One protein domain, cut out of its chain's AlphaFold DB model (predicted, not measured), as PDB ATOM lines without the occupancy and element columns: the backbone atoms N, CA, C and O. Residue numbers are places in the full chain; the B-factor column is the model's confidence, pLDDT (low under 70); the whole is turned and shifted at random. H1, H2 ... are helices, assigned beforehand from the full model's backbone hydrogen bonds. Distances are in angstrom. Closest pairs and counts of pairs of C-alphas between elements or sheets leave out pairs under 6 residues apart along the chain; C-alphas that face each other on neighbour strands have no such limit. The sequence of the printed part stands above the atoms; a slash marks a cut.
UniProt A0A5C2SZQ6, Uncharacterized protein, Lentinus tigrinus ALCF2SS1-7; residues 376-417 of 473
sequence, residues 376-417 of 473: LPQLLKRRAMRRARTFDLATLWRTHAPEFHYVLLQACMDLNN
ATOM      1  N   LEU A 376     119.078  12.323  -0.961       80.06
ATOM      2  CA  LEU A 376     120.203  12.758  -1.794       80.06
ATOM      3  C   LEU A 376     121.123  13.787  -1.094       80.06
ATOM      4  O   LEU A 376     122.323  13.509  -1.018       80.06
ATOM      5  N   PRO A 377     120.634  14.878  -0.459       81.06
ATOM      6  CA  PRO A 377     121.500  15.804   0.281       81.06
ATOM      7  C   PRO A 377     122.250  15.141   1.445       81.06
ATOM      8  O   PRO A 377     123.407  15.464   1.713       81.06
ATOM      9  N   GLN A 378     121.632  14.167   2.127       80.81
ATOM     10  CA  GLN A 378     122.284  13.438   3.221       80.81
ATOM     11  C   GLN A 378     123.358  12.469   2.711       80.81
ATOM     12  O   GLN A 378     124.389  12.295   3.364       80.81
ATOM     13  N   LEU A 379     123.138  11.845   1.551       80.44
ATOM     14  CA  LEU A 379     124.109  10.964   0.901       80.44
ATOM     15  C   LEU A 379     125.300  11.759   0.351       80.44
ATOM     16  O   LEU A 379     126.439  11.382   0.627       80.44
ATOM     17  N   LEU A 380     125.056  12.895  -0.312       79.44
ATOM     18  CA  LEU A 380     126.094  13.834  -0.751       79.44
ATOM     19  C   LEU A 380     126.922  14.335   0.442       79.44
ATOM     20  O   LEU A 380     128.141  14.176   0.449       79.44
ATOM     21  N   LYS A 381     126.271  14.802   1.518       82.12
ATOM     22  CA  LYS A 381     126.943  15.226   2.761       82.12
ATOM     23  C   LYS A 381     127.781  14.105   3.387       82.12
ATOM     24  O   LYS A 381     128.902  14.352   3.826       82.12
ATOM     25  N   ARG A 382     127.302  12.855   3.380       78.00
ATOM     26  CA  ARG A 382     128.080  11.682   3.834       78.00
ATOM     27  C   ARG A 382     129.250  11.341   2.900       78.00
ATOM     28  O   ARG A 382     130.280  10.895   3.402       78.00
ATOM     29  N   ARG A 383     129.130  11.539   1.581       74.50
ATOM     30  CA  ARG A 383     130.204  11.293   0.597       74.50
ATOM     31  C   ARG A 383     131.298  12.359   0.692       74.50
ATOM     32  O   ARG A 383     132.464  11.996   0.843       74.50
ATOM     33  N   ALA A 384     130.920  13.635   0.755       77.25
ATOM     34  CA  ALA A 384     131.829  14.754   1.002       77.25
ATOM     35  C   ALA A 384     132.584  14.589   2.334       77.25
ATOM     36  O   ALA A 384     133.810  14.619   2.348       77.25
ATOM     37  N   MET A 385     131.888  14.278   3.437       80.00
ATOM     38  CA  MET A 385     132.517  14.040   4.751       80.00
ATOM     39  C   MET A 385     133.386  12.770   4.831       80.00
ATOM     40  O   MET A 385     134.134  12.613   5.796       80.00
ATOM     41  N   ARG A 386     133.299  11.850   3.857       76.44
ATOM     42  CA  ARG A 386     134.272  10.753   3.691       76.44
ATOM     43  C   ARG A 386     135.488  11.223   2.894       76.44
ATOM     44  O   ARG A 386     136.603  11.004   3.347       76.44
ATOM     45  N   ARG A 387     135.277  11.907   1.764       72.38
ATOM     46  CA  ARG A 387     136.355  12.469   0.928       72.38
ATOM     47  C   ARG A 387     137.225  13.470   1.708       72.38
ATOM     48  O   ARG A 387     138.441  13.350   1.680       72.38
ATOM     49  N   ALA A 388     136.622  14.338   2.521       71.94
ATOM     50  CA  ALA A 388     137.311  15.277   3.420       71.94
ATOM     51  C   ALA A 388     138.058  14.626   4.609       71.94
ATOM     52  O   ALA A 388     138.599  15.330   5.456       71.94
ATOM     53  N   ARG A 389     138.080  13.288   4.708       77.31
ATOM     54  CA  ARG A 389     138.950  12.534   5.633       77.31
ATOM     55  C   ARG A 389     140.120  11.842   4.931       77.31
ATOM     56  O   ARG A 389     140.995  11.327   5.617       77.31
ATOM     57  N   THR A 390     140.105  11.770   3.599       77.75
ATOM     58  CA  THR A 390     141.101  11.045   2.790       77.75
ATOM     59  C   THR A 390     141.884  11.950   1.845       77.75
ATOM     60  O   THR A 390     142.923  11.536   1.347       77.75
ATOM     61  N   PHE A 391     141.396  13.165   1.592       74.12
ATOM     62  CA  PHE A 391     142.028  14.175   0.748       74.12
ATOM     63  C   PHE A 391     142.152  15.493   1.508       74.12
ATOM     64  O   PHE A 391     141.306  15.808   2.348       74.12
ATOM     65  N   ASP A 392     143.185  16.268   1.177       81.31
ATOM     66  CA  ASP A 392     143.325  17.646   1.642       81.31
ATOM     67  C   ASP A 392     142.177  18.510   1.085       81.31
ATOM     68  O   ASP A 392     141.697  18.303  -0.035       81.31
ATOM     69  N   LEU A 393     141.744  19.502   1.862       68.75
ATOM     70  CA  LEU A 393     140.734  20.481   1.469       68.75
ATOM     71  C   LEU A 393     141.178  21.259   0.223       68.75
ATOM     72  O   LEU A 393     140.363  21.486  -0.669       68.75
ATOM     73  N   ALA A 394     142.473  21.574   0.104       70.12
ATOM     74  CA  ALA A 394     143.031  22.208  -1.094       70.12
ATOM     75  C   ALA A 394     142.904  21.317  -2.347       70.12
ATOM     76  O   ALA A 394     142.605  21.807  -3.438       70.12
ATOM     77  N   THR A 395     143.073  19.996  -2.203       74.75
ATOM     78  CA  THR A 395     142.874  19.036  -3.301       74.75
ATOM     79  C   THR A 395     141.397  18.901  -3.666       74.75
ATOM     80  O   THR A 395     141.061  18.825  -4.846       74.75
ATOM     81  N   LEU A 396     140.496  18.902  -2.679       73.31
ATOM     82  CA  LEU A 396     139.047  18.817  -2.906       73.31
ATOM     83  C   LEU A 396     138.467  20.070  -3.571       73.31
ATOM     84  O   LEU A 396     137.519  19.949  -4.344       73.31
ATOM     85  N   TRP A 397     139.065  21.237  -3.322       70.31
ATOM     86  CA  TRP A 397     138.755  22.470  -4.040       70.31
ATOM     87  C   TRP A 397     139.193  22.373  -5.508       70.31
ATOM     88  O   TRP A 397     138.357  22.399  -6.409       70.31
ATOM     89  N   ARG A 398     140.493  22.136  -5.746       74.81
ATOM     90  CA  ARG A 398     141.100  22.061  -7.092       74.81
ATOM     91  C   ARG A 398     140.558  20.938  -7.986       74.81
ATOM     92  O   ARG A 398     140.720  21.001  -9.195       74.81
ATOM     93  N   THR A 399     139.931  19.905  -7.422       81.50
ATOM     94  CA  THR A 399     139.315  18.806  -8.200       81.50
ATOM     95  C   THR A 399     137.847  19.053  -8.563       81.50
ATOM     96  O   THR A 399     137.186  18.130  -9.033       81.50
ATOM     97  N   HIS A 400     137.324  20.267  -8.334       76.94
ATOM     98  CA  HIS A 400     135.966  20.695  -8.700       76.94
ATOM     99  C   HIS A 400     134.858  19.708  -8.291       76.94
ATOM    100  O   HIS A 400     133.834  19.578  -8.957       76.94
ATOM    101  N   ALA A 401     135.036  18.995  -7.171       83.19
ATOM    102  CA  ALA A 401     134.100  17.958  -6.752       83.19
ATOM    103  C   ALA A 401     132.711  18.579  -6.471       83.19
ATOM    104  O   ALA A 401     132.570  19.306  -5.478       83.19
ATOM    105  N   PRO A 402     131.662  18.301  -7.275       73.56
ATOM    106  CA  PRO A 402     130.387  19.024  -7.173       73.56
ATOM    107  C   PRO A 402     129.669  18.718  -5.851       73.56
ATOM    108  O   PRO A 402     129.001  19.560  -5.260       73.56
ATOM    109  N   GLU A 403     129.910  17.520  -5.319       79.19
ATOM    110  CA  GLU A 403     129.479  17.048  -4.000       79.19
ATOM    111  C   GLU A 403     130.012  17.913  -2.847       79.19
ATOM    112  O   GLU A 403     129.363  18.024  -1.809       79.19
ATOM    113  N   PHE A 404     131.211  18.485  -3.007       78.62
ATOM    114  CA  PHE A 404     131.844  19.351  -2.017       78.62
ATOM    115  C   PHE A 404     131.305  20.779  -2.138       78.62
ATOM    116  O   PHE A 404     130.905  21.362  -1.132       78.62
ATOM    117  N   HIS A 405     131.183  21.284  -3.370       79.19
ATOM    118  CA  HIS A 405     130.586  22.587  -3.676       79.19
ATOM    119  C   HIS A 405     129.148  22.687  -3.149       79.19
ATOM    120  O   HIS A 405     128.829  23.625  -2.425       79.19
ATOM    121  N   TYR A 406     128.308  21.676  -3.391       79.31
ATOM    122  CA  TYR A 406     126.935  21.623  -2.870       79.31
ATOM    123  C   TYR A 406     126.875  21.649  -1.331       79.31
ATOM    124  O   TYR A 406     126.033  22.326  -0.740       79.31
ATOM    125  N   VAL A 407     127.784  20.937  -0.656       83.12
ATOM    126  CA  VAL A 407     127.852  20.910   0.818       83.12
ATOM    127  C   VAL A 407     128.359  22.237   1.390       83.12
ATOM    128  O   VAL A 407     127.891  22.641   2.455       83.12
ATOM    129  N   LEU A 408     129.259  22.928   0.684       80.81
ATOM    130  CA  LEU A 408     129.704  24.276   1.028       80.81
ATOM    131  C   LEU A 408     128.565  25.293   0.852       80.81
ATOM    132  O   LEU A 408     128.271  26.041   1.780       80.81
ATOM    133  N   LEU A 409     127.871  25.263  -0.291       82.50
ATOM    134  CA  LEU A 409     126.751  26.155  -0.600       82.50
ATOM    135  C   LEU A 409     125.627  26.013   0.439       82.50
ATOM    136  O   LEU A 409     125.176  27.007   1.008       82.50
ATOM    137  N   GLN A 410     125.250  24.772   0.774       81.00
ATOM    138  CA  GLN A 410     124.284  24.492   1.838       81.00
ATOM    139  C   GLN A 410     124.767  25.003   3.202       81.00
ATOM    140  O   GLN A 410     123.957  25.497   3.978       81.00
ATOM    141  N   ALA A 411     126.065  24.915   3.517       75.12
ATOM    142  CA  ALA A 411     126.603  25.457   4.765       75.12
ATOM    143  C   ALA A 411     126.523  26.995   4.809       75.12
ATOM    144  O   ALA A 411     126.164  27.546   5.849       75.12
ATOM    145  N   CYS A 412     126.778  27.682   3.691       72.50
ATOM    146  CA  CYS A 412     126.598  29.130   3.571       72.50
ATOM    147  C   CYS A 412     125.120  29.535   3.719       72.50
ATOM    148  O   CYS A 412     124.809  30.450   4.479       72.50
ATOM    149  N   MET A 413     124.186  28.811   3.091       79.06
ATOM    150  CA  MET A 413     122.743  29.041   3.269       79.06
ATOM    151  C   MET A 413     122.281  28.757   4.711       79.06
ATOM    152  O   MET A 413     121.546  29.552   5.293       79.06
ATOM    153  N   ASP A 414     122.762  27.672   5.329       73.50
ATOM    154  CA  ASP A 414     122.510  27.318   6.736       73.50
ATOM    155  C   ASP A 414     123.080  28.347   7.733       73.50
ATOM    156  O   ASP A 414     122.685  28.330   8.903       73.50
ATOM    157  N   LEU A 415     124.044  29.178   7.322       71.62
ATOM    158  CA  LEU A 415     124.594  30.286   8.107       71.62
ATOM    159  C   LEU A 415     123.782  31.564   7.876       71.62
ATOM    160  O   LEU A 415     123.306  32.148   8.848       71.62
ATOM    161  N   ASN A 416     123.530  31.942   6.619       70.69
ATOM    162  CA  ASN A 416     122.710  33.109   6.278       70.69
ATOM    163  C   ASN A 416     121.311  33.022   6.914       70.69
ATOM    164  O   ASN A 416     120.851  33.989   7.510       70.69
ATOM    165  N   ASN A 417     120.682  31.842   6.915       70.62
ATOM    166  CA  ASN A 417     119.378  31.617   7.554       70.62
ATOM    167  C   ASN A 417     119.395  31.653   9.097       70.62
ATOM    168  O   ASN A 417     118.331  31.675   9.709       70.62
TER     169      ASN A 417
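This is residues 376 to 417 of the 473 residues of an uncharacterized protein of Lentinus tigrinus ALCF2SS1-7 (UniProt A0A5C2SZQ6). The longest helix, H3, makes an open V with H1, and the short H2 sits by the closed end. The far end of H3, residues 411 to 417, sticks out. The 42 printed residues hold three named helices, H1, H2 and H3 in chain order, and no named strand: all helix. The whole is compact, with a radius of gyration of the C-alphas of 10.3 A, yet elongated, spanning 29 by 19 by 15 A.

Start at H3, residues 402 to 417. Its residues 403 to 407 alone touch H1, residues 376 to 387, which touches with 380 to 384 alone; the closest C-alphas, of Ala 384 and Phe 404, are 5.5 A apart. The two run opposite ways at a steep tilt of 67 degrees, only just short of about perpendicular. Look next at H2, residues 393 to 398: it is close to H3 but not clearly touching, the closest C-alphas, of Leu 396 and Phe 404, being 7.3 A apart. Every O i to N i+4 pair is within hydrogen-bond range in H1 and H2, and 11 of 12 in H3.

Find C-alpha 402 at (130.387, 19.024, -7.173); H3 runs 22.3 A to C-alpha 417 at (119.378, 31.617, 7.554). H1 starts at C-alpha 376, (120.203, 12.758, -1.794), and covers 16.4 A; H2 covers 8.7 A.

The C-alphas farthest apart, of Thr 390 and Asn 417, are 30.3 A apart. The printed part has no cut, both links are tight, and Leu 393 alone is under pLDDT 70.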